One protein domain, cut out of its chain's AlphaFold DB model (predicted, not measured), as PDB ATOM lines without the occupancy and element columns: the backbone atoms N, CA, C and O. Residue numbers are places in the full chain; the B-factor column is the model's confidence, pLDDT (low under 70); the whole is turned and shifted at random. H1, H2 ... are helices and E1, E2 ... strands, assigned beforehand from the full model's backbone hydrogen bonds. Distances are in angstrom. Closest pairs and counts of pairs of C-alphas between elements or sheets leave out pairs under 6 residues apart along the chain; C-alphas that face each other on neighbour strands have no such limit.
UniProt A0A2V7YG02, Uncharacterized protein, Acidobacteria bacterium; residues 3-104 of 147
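What this domain is: This is residues 3 to 104 of the 147 residues of an uncharacterized protein of Acidobacteria bacterium (UniProt A0A2V7YG02). A twisted sheet of five strands, E1 to E5, curls like part of a barrel, and the long helix H2 packs beside it, mostly along the edge strand E5, with E1 also near. The short helix H1 sits near one end of E5 and only grazes the sheet, while residues 90 to 104, with no named element, fold back past H2. The printed part has 102 residues with five named strands followed by two named helices, in the order E1, E2, E3, E4, E5, H1, H2; the sheet runs E1, E2, E3, E4, E5, all antiparallel. The class is mixed, helices and strands, and the whole is only just compact, close to loose, with a radius of gyration of the C-alphas of 15.0 A. The outline is elongated, with spans of 47 by 28 by 24 A.

Where its parts are: The first strand, E1, is residues 3 to 5, beginning at C-alpha 3 at (89.196, 178.874, 193.418). E2, residues 9 to 18, measures 24.2 A from first to last C-alpha and bends by 55 degrees at residue 15. E3 is residues 22 to 27, 17.1 A long. E4, residues 33 to 42, measures 27.3 A, and E5, residues 50 to 59, measures 29.4 A and begins at C-alpha 50 at (72.923, 167.352, 180.030). H1 is residues 62 to 67, 9.4 A long. H2, the longest helix, is residues 72 to 89, measures 25.5 A and ends at C-alpha 89 at (71.609, 180.402, 183.400).

How they stand to each other: The strands form a meander, each strand the antiparallel neighbour of the one before, and each successive pair is a hairpin. E1 and E2 run at 123 degrees, with N 3 and O 11 within hydrogen-bond range at 2.8 A. The pairing of E2 is staggered: it pairs with E1 over residues 9 to 11 and with E3 over residues 13 to 18. E2 and E3 run at 137 degrees, with N 14 and O 26 at 2.8 A and N 24 and O 17 at 2.9 A. E3 and E4 run at 177 degrees, with N 25 and O 37 at 2.8 A. E4 and E5 run at 169 degrees, with N 36 and O 56 at 2.8 A and N 52 and O 40 at 2.8 A. E1 and E5 are the edge strands and are apart. From edge to edge the strands' lines turn by 81 degrees and the way across the sheet turns by 113 degrees. H2 is on the sheet at a height over the sheet of 6.6 A, beside the strands and over none of them. The closest C-alphas of E5 and H2 are those of Phe 51 and Val 83, 7.2 A apart. H1 is on the sheet but only grazes it, with residues 64 to 67; the closest C-alphas of E5 and H1 are those of Pro 59 and Ala 65, 5.3 A apart. H1 and H2 are apart. In H2 every O i to N i+4 pair is within hydrogen-bond range; in H1 it is 1 of 2.

The domain as a whole: The two C-alphas farthest apart are those of Gly 46 and Pro 63, 48.2 A. The printed part has no cut. The link from E4 to E5, with 7 residues, is short but not tight; the other links between named elements are tight. The mean pLDDT of the printed part is 70.4, and 40 residues are under 70: residues 3 to 11, 29 to 34, 44 to 47 and 58 to 78.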
ATOM      1  N   LEU A   3      90.635 179.090 193.332       59.94
ATOM      2  CA  LEU A   3      89.196 178.874 193.418       59.94
ATOM      3  C   LEU A   3      88.782 178.841 194.894       59.94
ATOM      4  O   LEU A   3      89.388 178.123 195.688       59.94
ATOM      5  N   GLY A   4      87.758 179.603 195.273       54.19
ATOM      6  CA  GLY A   4      87.158 179.499 196.601       54.19
ATOM      7  C   GLY A   4      86.188 178.323 196.639       54.19
ATOM      8  O   GLY A   4      85.166 178.359 195.959       54.19
ATOM      9  N   LEU A   5      86.495 177.287 197.417       54.78
ATOM     10  CA  LEU A   5      85.601 176.150 197.621       54.78
ATOM     11  C   LEU A   5      84.863 176.275 198.967       54.78
ATOM     12  O   LEU A   5      85.506 176.487 200.005       54.78
ATOM     13  N   PRO A   6      83.526 176.105 198.985       48.94
ATOM     14  CA  PRO A   6      82.746 176.086 200.219       48.94
ATOM     15  C   PRO A   6      83.331 175.102 201.240       48.94
ATOM     16  O   PRO A   6      83.674 173.974 200.893       48.94
ATOM     17  N   LEU A   7      83.471 175.542 202.499       41.00
ATOM     18  CA  LEU A   7      84.070 174.784 203.617       41.00
ATOM     19  C   LEU A   7      85.522 174.304 203.426       41.00
ATOM     20  O   LEU A   7      86.038 173.548 204.251       41.00
ATOM     21  N   ARG A   8      86.180 174.680 202.330       53.94
ATOM     22  CA  ARG A   8      87.533 174.221 201.985       53.94
ATOM     23  C   ARG A   8      88.507 175.376 201.769       53.94
ATOM     24  O   ARG A   8      89.710 175.148 201.698       53.94
ATOM     25  N   GLY A   9      88.001 176.608 201.734       59.00
ATOM     26  CA  GLY A   9      88.811 177.802 201.550       59.00
ATOM     27  C   GLY A   9      89.332 177.905 200.121       59.00
ATOM     28  O   GLY A   9      88.706 177.430 199.176       59.00
ATOM     29  N   ASN A  10      90.476 178.557 199.957       65.25
ATOM     30  CA  ASN A  10      91.072 178.779 198.648       65.25
ATOM     31  C   ASN A  10      91.894 177.560 198.212       65.25
ATOM     32  O   ASN A  10      92.866 177.183 198.870       65.25
ATOM     33  N   VAL A  11      91.535 176.972 197.074       65.44
ATOM     34  CA  VAL A  11      92.314 175.922 196.416       65.44
ATOM     35  C   VAL A  11      92.992 176.468 195.174       65.44
ATOM     36  O   VAL A  11      92.409 177.233 194.410       65.44
ATOM     37  N   GLN A  12      94.248 176.092 194.969       72.94
ATOM     38  CA  GLN A  12      94.947 176.432 193.738       72.94
ATOM     39  C   GLN A  12      94.721 175.325 192.724       72.94
ATOM     40  O   GLN A  12      95.049 174.164 192.974       72.94
ATOM     41  N   VAL A  13      94.164 175.702 191.579       75.50
ATOM     42  CA  VAL A  13      93.874 174.794 190.474       75.50
ATOM     43  C   VAL A  13      94.590 175.234 189.207       75.50
ATOM     44  O   VAL A  13      94.809 176.429 188.955       75.50
ATOM     45  N   ARG A  14      94.937 174.249 188.388       80.25
ATOM     46  CA  ARG A  14      95.368 174.426 187.008       80.25
ATOM     47  C   ARG A  14      94.282 173.870 186.096       80.25
ATOM     48  O   ARG A  14      93.655 172.865 186.413       80.25
ATOM     49  N   VAL A  15      94.058 174.545 184.979       82.56
ATOM     50  CA  VAL A  15      93.214 174.019 183.909       82.56
ATOM     51  C   VAL A  15      93.973 172.861 183.267       82.56
ATOM     52  O   VAL A  15      95.137 173.030 182.926       82.56
ATOM     53  N   ALA A  16      93.357 171.689 183.166       82.38
ATOM     54  CA  ALA A  16      93.904 170.525 182.470       82.38
ATOM     55  C   ALA A  16      93.312 170.389 181.061       82.38
ATOM     56  O   ALA A  16      93.991 169.938 180.143       82.38
ATOM     57  N   GLU A  17      92.063 170.823 180.874       81.19
ATOM     58  CA  GLU A  17      91.351 170.728 179.605       81.19
ATOM     59  C   GLU A  17      90.367 171.889 179.442       81.19
ATOM     60  O   GLU A  17      89.669 172.254 180.389       81.19
ATOM     61  N   VAL A  18      90.292 172.428 178.222       82.69
ATOM     62  CA  VAL A  18      89.192 173.282 177.759       82.69
ATOM     63  C   VAL A  18      88.844 172.867 176.337       82.69
ATOM     64  O   VAL A  18      89.693 172.908 175.445       82.69
ATOM     65  N   THR A  19      87.597 172.472 176.126       82.31
ATOM     66  CA  THR A  19      87.007 172.202 174.815       82.31
ATOM     67  C   THR A  19      85.669 172.932 174.702       82.31
ATOM     68  O   THR A  19      85.228 173.595 175.638       82.31
ATOM     69  N   ASN A  20      84.993 172.800 173.558       78.50
ATOM     70  CA  ASN A  20      83.651 173.362 173.383       78.50
ATOM     71  C   ASN A  20      82.598 172.704 174.293       78.50
ATOM     72  O   ASN A  20      81.523 173.267 174.467       78.50
ATOM     73  N   THR A  21      82.878 171.517 174.840       81.88
ATOM     74  CA  THR A  21      81.906 170.724 175.611       81.88
ATOM     75  C   THR A  21      82.436 170.248 176.960       81.88
ATOM     76  O   THR A  21      81.704 169.588 177.695       81.88
ATOM     77  N   ALA A  22      83.678 170.570 177.322       83.38
ATOM     78  CA  ALA A  22      84.259 170.153 178.589       83.38
ATOM     79  C   ALA A  22      85.284 171.154 179.124       83.38
ATOM     80  O   ALA A  22      86.015 171.797 178.367       83.38
ATOM     81  N   MET A  23      85.364 171.247 180.447       85.00
ATOM     82  CA  MET A  23      86.397 171.998 181.146       85.00
ATOM     83  C   MET A  23      86.835 171.235 182.392       85.00
ATOM     84  O   MET A  23      86.013 170.953 183.261       85.00
ATOM     85  N   THR A  24      88.129 170.938 182.499       84.75
ATOM     86  CA  THR A  24      88.685 170.143 183.603       84.75
ATOM     87  C   THR A  24      89.726 170.945 184.371       84.75
ATOM     88  O   THR A  24      90.645 171.522 183.787       84.75
ATOM     89  N   PHE A  25      89.607 170.945 185.694       83.88
ATOM     90  CA  PHE A  25      90.525 171.566 186.639       83.88
ATOM     91  C   PHE A  25      91.175 170.502 187.515       83.88
ATOM     92  O   PHE A  25      90.515 169.552 187.928       83.88
ATOM     93  N   VAL A  26      92.449 170.690 187.847       81.56
ATOM     94  CA  VAL A  26      93.212 169.820 188.753       81.56
ATOM     95  C   VAL A  26      93.872 170.651 189.843       81.56
ATOM     96  O   VAL A  26      94.344 171.760 189.576       81.56
ATOM     97  N   THR A  27      93.916 170.147 191.074       74.62
ATOM     98  CA  THR A  27      94.647 170.821 192.153       74.62
ATOM     99  C   THR A  27      96.157 170.785 191.902       74.62
ATOM    100  O   THR A  27      96.701 169.837 191.333       74.62
ATOM    101  N   VAL A  28      96.851 171.858 192.285       71.38
ATOM    102  CA  VAL A  28      98.313 171.963 192.141       71.38
ATOM    103  C   VAL A  28      99.016 171.189 193.265       71.38
ATOM    104  O   VAL A  28      98.516 171.108 194.388       71.38
ATOM    105  N   ALA A  29     100.195 170.625 192.972       61.75
ATOM    106  CA  ALA A  29     101.028 169.936 193.958       61.75
ATOM    107  C   ALA A  29     101.339 170.831 195.175       61.75
ATOM    108  O   ALA A  29     101.631 172.015 195.024       61.75
ATOM    109  N   GLY A  30     101.288 170.248 196.377       53.47
ATOM    110  CA  GLY A  30     101.446 170.970 197.649       53.47
ATOM    111  C   GLY A  30     100.128 171.383 198.312       53.47
ATOM    112  O   GLY A  30     100.151 171.943 199.405       53.47
ATOM    113  N   HIS A  31      98.982 171.093 197.686       55.81
ATOM    114  CA  HIS A  31      97.668 171.273 198.302       55.81
ATOM    115  C   HIS A  31      97.263 170.027 199.126       55.81
ATOM    116  O   HIS A  31      97.485 168.911 198.650       55.81
ATOM    117  N   PRO A  32      96.656 170.179 200.325       53.75
ATOM    118  CA  PRO A  32      96.157 169.062 201.149       53.75
ATOM    119  C   PRO A  32      95.031 168.241 200.488       53.75
ATOM    120  O   PRO A  32      94.629 167.191 200.992       53.75
ATOM    121  N   LEU A  33      94.525 168.693 199.337       60.50
ATOM    122  CA  LEU A  33      93.572 167.964 198.513       60.50
ATOM    123  C   LEU A  33      94.181 167.672 197.140       60.50
ATOM    124  O   LEU A  33      94.461 168.587 196.362       60.50
ATOM    125  N   ALA A  34      94.328 166.390 196.815       66.94
ATOM    126  CA  ALA A  34      94.582 165.958 195.450       66.94
ATOM    127  C   ALA A  34      93.230 165.650 194.804       66.94
ATOM    128  O   ALA A  34      92.546 164.715 195.220       66.94
ATOM    129  N   GLY A  35      92.830 166.442 193.815       72.69
ATOM    130  CA  GLY A  35      91.567 166.198 193.142       72.69
ATOM    131  C   GLY A  35      91.405 166.931 191.824       72.69
ATOM    132  O   GLY A  35      92.184 167.822 191.475       72.69
ATOM    133  N   SER A  36      90.374 166.530 191.097       79.31
ATOM    134  CA  SER A  36      89.943 167.137 189.851       79.31
ATOM    135  C   SER A  36      88.465 167.496 189.905       79.31
ATOM    136  O   SER A  36      87.675 166.877 190.618       79.31
ATOM    137  N   VAL A  37      88.102 168.512 189.130       82.38
ATOM    138  CA  VAL A  37      86.715 168.880 188.848       82.38
ATOM    139  C   VAL A  37      86.582 168.983 187.339       82.38
ATOM    140  O   VAL A  37      87.287 169.781 186.723       82.38
ATOM    141  N   ALA A  38      85.698 168.190 186.748       84.19
ATOM    142  CA  ALA A  38      85.386 168.231 185.330       84.19
ATOM    143  C   ALA A  38      83.932 168.658 185.129       84.19
ATOM    144  O   ALA A  38      83.005 168.031 185.633       84.19
ATOM    145  N   PHE A  39      83.745 169.723 184.362       85.69
ATOM    146  CA  PHE A  39      82.457 170.164 183.853       85.69
ATOM    147  C   PHE A  39      82.282 169.592 182.452       85.69
ATOM    148  O   PHE A  39      83.165 169.775 181.611       85.69
ATOM    149  N   ARG A  40      81.167 168.912 182.186       86.12
ATOM    150  CA  ARG A  40      80.867 168.326 180.874       86.12
ATOM    151  C   ARG A  40      79.472 168.719 180.407       86.12
ATOM    152  O   ARG A  40      78.522 168.754 181.180       86.12
ATOM    153  N   PHE A  41      79.366 168.972 179.112       83.94
ATOM    154  CA  PHE A  41      78.120 169.195 178.398       83.94
ATOM    155  C   PHE A  41      77.902 168.006 177.466       83.94
ATOM    156  O   PHE A  41      78.554 167.882 176.428       83.94
ATOM    157  N   VAL A  42      77.020 167.098 177.872       80.69
ATOM    158  CA  VAL A  42      76.705 165.869 177.146       80.69
ATOM    159  C   VAL A  42      75.372 166.048 176.434       80.69
ATOM    160  O   VAL A  42      74.333 166.229 177.058       80.69
ATOM    161  N   GLY A  43      75.402 166.012 175.108       71.81
ATOM    162  CA  GLY A  43      74.222 166.190 174.269       71.81
ATOM    163  C   GLY A  43      74.617 166.633 172.866       71.81
ATOM    164  O   GLY A  43      75.690 167.198 172.659       71.81
ATOM    165  N   ALA A  44      73.763 166.348 171.886       56.91
ATOM    166  CA  ALA A  44      73.929 166.861 170.531       56.91
ATOM    167  C   ALA A  44      73.254 168.240 170.412       56.91
ATOM    168  O   ALA A  44      72.213 168.450 171.040       56.91
ATOM    169  N   PRO A  45      73.783 169.166 169.591       53.41
ATOM    170  CA  PRO A  45      73.088 170.411 169.277       53.41
ATOM    171  C   PRO A  45      71.658 170.120 168.790       53.41
ATOM    172  O   PRO A  45      71.483 169.418 167.797       53.41
ATOM    173  N   GLY A  46      70.647 170.639 169.495       61.31
ATOM    174  CA  GLY A  46      69.226 170.435 169.171       61.31
ATOM    175  C   GLY A  46      68.485 169.374 170.000       61.31
ATOM    176  O   GLY A  46      67.279 169.243 169.821       61.31
ATOM    177  N   ASN A  47      69.164 168.667 170.909       65.31
ATOM    178  CA  ASN A  47      68.556 167.787 171.920       65.31
ATOM    179  C   ASN A  47      68.717 168.373 173.335       65.31
ATOM    180  O   ASN A  47      69.421 169.368 173.521       65.31
ATOM    181  N   ASP A  48      68.109 167.723 174.332       70.06
ATOM    182  CA  ASP A  48      68.289 168.063 175.746       70.06
ATOM    183  C   ASP A  48      69.777 168.000 176.133       70.06
ATOM    184  O   ASP A  48      70.437 166.961 176.040       70.06
ATOM    185  N   LEU A  49      70.317 169.153 176.531       74.50
ATOM    186  CA  LEU A  49      71.700 169.311 176.961       74.50
ATOM    187  C   LEU A  49      71.826 168.853 178.418       74.50
ATOM    188  O   LEU A  49      71.267 169.480 179.317       74.50
ATOM    189  N   ARG A  50      72.598 167.795 178.672       80.81
ATOM    190  CA  ARG A  50      72.923 167.352 180.030       80.81
ATOM    191  C   ARG A  50      74.198 168.037 180.505       80.81
ATOM    192  O   ARG A  50      75.261 167.867 179.910       80.81
ATOM    193  N   PHE A  51      74.097 168.791 181.591       82.19
ATOM    194  CA  PHE A  51      75.253 169.358 182.277       82.19
ATOM    195  C   PHE A  51      75.677 168.448 183.431       82.19
ATOM    196  O   PHE A  51      74.869 168.139 184.304       82.19
ATOM    197  N   GLU A  52      76.940 168.032 183.435       84.06
ATOM    198  CA  GLU A  52      77.507 167.130 184.436       84.06
ATOM    199  C   GLU A  52      78.710 167.768 185.122       84.06
ATOM    200  O   GLU A  52      79.546 168.413 184.484       84.06
ATOM    201  N   VAL A  53      78.805 167.547 186.431       81.25
ATOM    202  CA  VAL A  53      79.977 167.897 187.232       81.25
ATOM    203  C   VAL A  53      80.510 166.613 187.844       81.25
ATOM    204  O   VAL A  53      79.843 165.988 188.662       81.25
ATOM    205  N   GLU A  54      81.714 166.228 187.442       82.38
ATOM    206  CA  GLU A  54      82.428 165.067 187.964       82.38
ATOM    207  C   GLU A  54      83.564 165.559 188.860       82.38
ATOM    208  O   GLU A  54      84.357 166.419 188.468       82.38
ATOM    209  N   THR A  55      83.640 165.033 190.079       77.31
ATOM    210  CA  THR A  55      84.709 165.366 191.021       77.31
ATOM    211  C   THR A  55      85.387 164.096 191.489       77.31
ATOM    212  O   THR A  55      84.717 163.211 192.018       77.31
ATOM    213  N   CYS A  56      86.708 164.037 191.362       73.56
ATOM    214  CA  CYS A  56      87.512 162.983 191.967       73.56
ATOM    215  C   CYS A  56      88.398 163.629 193.023       73.56
ATOM    216  O   CYS A  56      89.225 164.474 192.685       73.56
ATOM    217  N   ASP A  57      88.245 163.259 194.293       73.19
ATOM    218  CA  ASP A  57      89.096 163.758 195.369       73.19
ATOM    219  C   ASP A  57      89.637 162.637 196.254       73.19
ATOM    220  O   ASP A  57      88.926 161.703 196.615       73.19
ATOM    221  N   ARG A  58      90.918 162.752 196.620       68.00
ATOM    222  CA  ARG A  58      91.554 161.926 197.647       68.00
ATOM    223  C   ARG A  58      92.223 162.816 198.699       68.00
ATOM    224  O   ARG A  58      92.754 163.880 198.353       68.00
ATOM    225  N   PRO A  59      92.252 162.393 199.973       60.81
ATOM    226  CA  PRO A  59      93.061 163.072 200.976       60.81
ATOM    227  C   PRO A  59      94.538 163.008 200.563       60.81
ATOM    228  O   PRO A  59      95.032 161.951 200.166       60.81
ATOM    229  N   ALA A  60      95.252 164.136 200.624       54.66
ATOM    230  CA  ALA A  60      96.674 164.154 200.285       54.66
ATOM    231  C   ALA A  60      97.535 163.495 201.381       54.66
ATOM    232  O   ALA A  60      98.611 162.976 201.073       54.66
ATOM    233  N   THR A  61      97.061 163.472 202.634       52.69
ATOM    234  CA  THR A  61      97.733 162.847 203.785       52.69
ATOM    235  C   THR A  61      96.756 162.164 204.764       52.69
ATOM    236  O   THR A  61      95.552 162.409 204.747       52.69
ATOM    237  N   LEU A  62      97.267 161.295 205.653       46.88
ATOM    238  CA  LEU A  62      96.477 160.608 206.696       46.88
ATOM    239  C   LEU A  62      95.748 161.571 207.667       46.88
ATOM    240  O   LEU A  62      94.586 161.312 207.976       46.88
ATOM    241  N   PRO A  63      96.353 162.687 208.127       53.62
ATOM    242  CA  PRO A  63      95.631 163.718 208.875       53.62
ATOM    243  C   PRO A  63      94.514 164.403 208.066       53.62
ATOM    244  O   PRO A  63      93.472 164.733 208.636       53.62
ATOM    245  N   ASP A  64      94.677 164.563 206.746       52.94
ATOM    246  CA  ASP A  64      93.655 165.168 205.872       52.94
ATOM    247  C   ASP A  64      92.400 164.293 205.759       52.94
ATOM    248  O   ASP A  64      91.289 164.813 205.637       52.94
ATOM    249  N   ALA A  65      92.545 162.967 205.868       53.94
ATOM    250  CA  ALA A  65      91.412 162.041 205.904       53.94
ATOM    251  C   ALA A  65      90.484 162.305 207.105       53.94
ATOM    252  O   ALA A  65      89.269 162.139 206.995       53.94
ATOM    253  N   LEU A  66      91.033 162.783 208.230       52.28
ATOM    254  CA  LEU A  66      90.254 163.173 209.406       52.28
ATOM    255  C   LEU A  66      89.533 164.516 209.192       52.28
ATOM    256  O   LEU A  66      88.380 164.657 209.582       52.28
ATOM    257  N   ALA A  67      90.167 165.479 208.512       52.91
ATOM    258  CA  ALA A  67      89.548 166.756 208.127       52.91
ATOM    259  C   ALA A  67      88.479 166.610 207.019       52.91
ATOM    260  O   ALA A  67      87.657 167.507 206.800       52.91
ATOM    261  N   MET A  68      88.464 165.474 206.314       54.41
ATOM    262  CA  MET A  68      87.404 165.112 205.373       54.41
ATOM    263  C   MET A  68      86.121 164.595 206.046       54.41
ATOM    264  O   MET A  68      85.079 164.559 205.387       54.41
ATOM    265  N   LEU A  69      86.155 164.284 207.344       53.25
ATOM    266  CA  LEU A  69      84.997 163.920 208.163       53.25
ATOM    267  C   LEU A  69      84.597 165.135 209.030       53.25
ATOM    268  O   LEU A  69      85.376 165.468 209.919       53.25
ATOM    269  N   PRO A  70      83.435 165.819 208.867       51.34
ATOM    270  CA  PRO A  70      82.255 165.562 208.032       51.34
ATOM    271  C   PRO A  70      81.891 166.721 207.064       51.34
ATOM    272  O   PRO A  70      82.214 167.887 207.284       51.34
ATOM    273  N   GLY A  71      81.143 166.415 205.996       48.56
ATOM    274  CA  GLY A  71      80.576 167.436 205.102       48.56
ATOM    275  C   GLY A  71      79.995 166.933 203.779       48.56
ATOM    276  O   GLY A  71      79.821 167.743 202.874       48.56
ATOM    277  N   SER A  72      79.704 165.635 203.624       55.06
ATOM    278  CA  SER A  72      79.127 165.080 202.384       55.06
ATOM    279  C   SER A  72      77.803 165.756 202.011       55.06
ATOM    280  O   SER A  72      77.609 166.133 200.862       55.06
ATOM    281  N   LEU A  73      76.942 166.036 202.997       52.94
ATOM    282  CA  LEU A  73      75.680 166.756 202.793       52.94
ATOM    283  C   LEU A  73      75.883 168.203 202.308       52.94
ATOM    284  O   LEU A  73      75.162 168.652 201.418       52.94
ATOM    285  N   LEU A  74      76.872 168.932 202.845       57.41
ATOM    286  CA  LEU A  74      77.146 170.315 202.424       57.41
ATOM    287  C   LEU A  74      77.901 170.389 201.091       57.41
ATOM    288  O   LEU A  74      77.642 171.297 200.297       57.41
ATOM    289  N   LYS A  75      78.804 169.432 200.823       60.47
ATOM    290  CA  LYS A  75      79.434 169.252 199.507       60.47
ATOM    291  C   LYS A  75      78.357 169.013 198.448       60.47
ATOM    292  O   LYS A  75      78.318 169.737 197.458       60.47
ATOM    293  N   ARG A  76      77.440 168.073 198.706       65.50
ATOM    294  CA  ARG A  76      76.310 167.762 197.828       65.50
ATOM    295  C   ARG A  76      75.440 168.991 197.577       65.50
ATOM    296  O   ARG A  76      75.240 169.354 196.428       65.50
ATOM    297  N   TRP A  77      75.028 169.701 198.629       64.44
ATOM    298  CA  TRP A  77      74.226 170.927 198.499       64.44
ATOM    299  C   TRP A  77      74.912 172.025 197.668       64.44
ATOM    300  O   TRP A  77      74.271 172.678 196.840       64.44
ATOM    301  N   SER A  78      76.224 172.201 197.844       69.06
ATOM    302  CA  SER A  78      77.006 173.185 197.086       69.06
ATOM    303  C   SER A  78      77.070 172.823 195.599       69.06
ATOM    304  O   SER A  78      76.810 173.677 194.753       69.06
ATOM    305  N   TRP A  79      77.338 171.557 195.267       74.06
ATOM    306  CA  TRP A  79      77.373 171.096 193.876       74.06
ATOM    307  C   TRP A  79      75.995 171.108 193.216       74.06
ATOM    308  O   TRP A  79      75.874 171.580 192.089       74.06
ATOM    309  N   THR A  80      74.940 170.708 193.932       77.06
ATOM    310  CA  THR A  80      73.555 170.838 193.454       77.06
ATOM    311  C   THR A  80      73.218 172.289 193.114       77.06
ATOM    312  O   THR A  80      72.558 172.549 192.109       77.06
ATOM    313  N   THR A  81      73.697 173.247 193.913       77.75
ATOM    314  CA  THR A  81      73.496 174.679 193.651       77.75
ATOM    315  C   THR A  81      74.236 175.134 192.394       77.75
ATOM    316  O   THR A  81      73.653 175.846 191.579       77.75
ATOM    317  N   VAL A  82      75.482 174.692 192.189       78.50
ATOM    318  CA  VAL A  82      76.255 175.001 190.972       78.50
ATOM    319  C   VAL A  82      75.566 174.436 189.729       78.50
ATOM    320  O   VAL A  82      75.375 175.170 188.759       78.50
ATOM    321  N   VAL A  83      75.141 173.169 189.766       80.38
ATOM    322  CA  VAL A  83      74.434 172.512 188.653       80.38
ATOM    323  C   VAL A  83      73.142 173.250 188.328       80.38
ATOM    324  O   VAL A  83      72.938 173.641 187.180       80.38
ATOM    325  N   ARG A  84      72.308 173.515 189.339       80.75
ATOM    326  CA  ARG A  84      71.041 174.230 189.162       80.75
ATOM    327  C   ARG A  84      71.255 175.637 188.608       80.75
ATOM    328  O   ARG A  84      70.649 175.981 187.604       80.75
ATOM    329  N   SER A  85      72.142 176.422 189.220       80.25
ATOM    330  CA  SER A  85      72.421 177.795 188.786       80.25
ATOM    331  C   SER A  85      72.960 177.841 187.358       80.25
ATOM    332  O   SER A  85      72.636 178.766 186.615       80.25
ATOM    333  N   THR A  86      73.770 176.855 186.968       80.38
ATOM    334  CA  THR A  86      74.286 176.751 185.599       80.38
ATOM    335  C   THR A  86      73.164 176.399 184.630       80.38
ATOM    336  O   THR A  86      73.008 177.075 183.620       80.38
ATOM    337  N   ALA A  87      72.338 175.401 184.956       80.06
ATOM    338  CA  ALA A  87      71.201 175.002 184.131       80.06
ATOM    339  C   ALA A  87      70.196 176.150 183.937       80.06
ATOM    340  O   ALA A  87      69.797 176.430 182.811       80.06
ATOM    341  N   GLU A  88      69.843 176.867 185.007       82.12
ATOM    342  CA  GLU A  88      68.967 178.046 184.950       82.12
ATOM    343  C   GLU A  88      69.585 179.166 184.097       82.12
ATOM    344  O   GLU A  88      68.903 179.752 183.259       82.12
ATOM    345  N   SER A  89      70.895 179.414 184.230       82.25
ATOM    346  CA  SER A  89      71.609 180.402 183.400       82.25
ATOM    347  C   SER A  89      71.647 180.018 181.917       82.25
ATOM    348  O   SER A  89      71.728 180.890 181.055       82.25
ATOM    349  N   LEU A  90      71.574 178.719 181.616       78.44
ATOM    350  CA  LEU A  90      71.490 178.172 180.261       78.44
ATOM    351  C   LEU A  90      70.043 178.057 179.747       78.44
ATOM    352  O   LEU A  90      69.837 177.600 178.626       78.44
ATOM    353  N   GLY A  91      69.051 178.505 180.527       79.50
ATOM    354  CA  GLY A  91      67.648 178.596 180.113       79.50
ATOM    355  C   GLY A  91      66.740 177.460 180.591       79.50
ATOM    356  O   GLY A  91      65.607 177.368 180.119       79.50
ATOM    357  N   ALA A  92      67.190 176.601 181.512       78.56
ATOM    358  CA  ALA A  92      66.327 175.581 182.105       78.56
ATOM    359  C   ALA A  92      65.198 176.220 182.936       78.56
ATOM    360  O   ALA A  92      65.433 177.130 183.734       78.56
ATOM    361  N   VAL A  93      63.968 175.721 182.771       76.56
ATOM    362  CA  VAL A  93      62.803 176.167 183.546       76.56
ATOM    363  C   VAL A  93      62.707 175.338 184.831       76.56
ATOM    364  O   VAL A  93      62.688 174.110 184.746       76.56
ATOM    365  N   PRO A  94      62.626 175.962 186.020       75.56
ATOM    366  CA  PRO A  94      62.455 175.229 187.267       75.56
ATOM    367  C   PRO A  94      61.162 174.384 187.295       75.56
ATOM    368  O   PRO A  94      60.134 174.836 186.784       75.56
ATOM    369  N   PRO A  95      61.160 173.213 187.962       74.19
ATOM    370  CA  PRO A  95      62.268 172.649 188.733       74.19
ATOM    371  C   PRO A  95      63.301 171.925 187.852       74.19
ATOM    372  O   PRO A  95      62.949 171.093 187.024       74.19
ATOM    373  N   VAL A  96      64.589 172.203 188.083       74.88
ATOM    374  CA  VAL A  96      65.698 171.449 187.472       74.88
ATOM    375  C   VAL A  96      65.906 170.157 188.261       74.88
ATOM    376  O   VAL A  96      66.210 170.218 189.457       74.88
ATOM    377  N   ASP A  97      65.751 169.008 187.600       77.62
ATOM    378  CA  ASP A  97      66.102 167.711 188.183       77.62
ATOM    379  C   ASP A  97      67.627 167.582 188.283       77.62
ATOM    380  O   ASP A  97      68.348 167.804 187.310       77.62
ATOM    381  N   VAL A  98      68.128 167.262 189.477       78.94
ATOM    382  CA  VAL A  98      69.562 167.098 189.739       78.94
ATOM    383  C   VAL A  98      69.782 165.717 190.328       78.94
ATOM    384  O   VAL A  98      69.395 165.446 191.464       78.94
ATOM    385  N   GLN A  99      70.452 164.865 189.559       82.12
ATOM    386  CA  GLN A  99      70.863 163.534 189.991       82.12
ATOM    387  C   GLN A  99      72.273 163.605 190.587       82.12
ATOM    388  O   GLN A  99      73.087 164.446 190.203       82.12
ATOM    389  N   THR A 100      72.557 162.786 191.599       78.88
ATOM    390  CA  THR A 100      73.865 162.784 192.266       78.88
ATOM    391  C   THR A 100      74.247 161.379 192.684       78.88
ATOM    392  O   THR A 100      73.653 160.829 193.615       78.88
ATOM    393  N   ASP A 101      75.310 160.881 192.066       78.44
ATOM    394  CA  ASP A 101      75.935 159.609 192.392       78.44
ATOM    395  C   ASP A 101      77.288 159.854 193.066       78.44
ATOM    396  O   ASP A 101      78.095 160.667 192.619       78.44
ATOM    397  N   GLU A 102      77.527 159.158 194.175       74.00
ATOM    398  CA  GLU A 102      78.799 159.175 194.896       74.00
ATOM    399  C   GLU A 102      79.229 157.723 195.092       74.00
ATOM    400  O   GLU A 102      78.533 156.947 195.749       74.00
ATOM    401  N   LEU A 103      80.363 157.351 194.501       75.81
ATOM    402  CA  LEU A 103      80.875 155.987 194.531       75.81
ATOM    403  C   LEU A 103      82.351 156.010 194.942       75.81
ATOM    404  O   LEU A 103      83.123 156.789 194.378       75.81
ATOM    405  N   PRO A 104      82.769 155.183 195.918       75.88
ATOM    406  CA  PRO A 104      84.186 154.976 196.164       75.88
ATOM    407  C   PRO A 104      84.795 154.237 194.968       75.88
ATOM    408  O   PRO A 104      84.259 153.220 194.531       75.88
TER     409      PRO A 104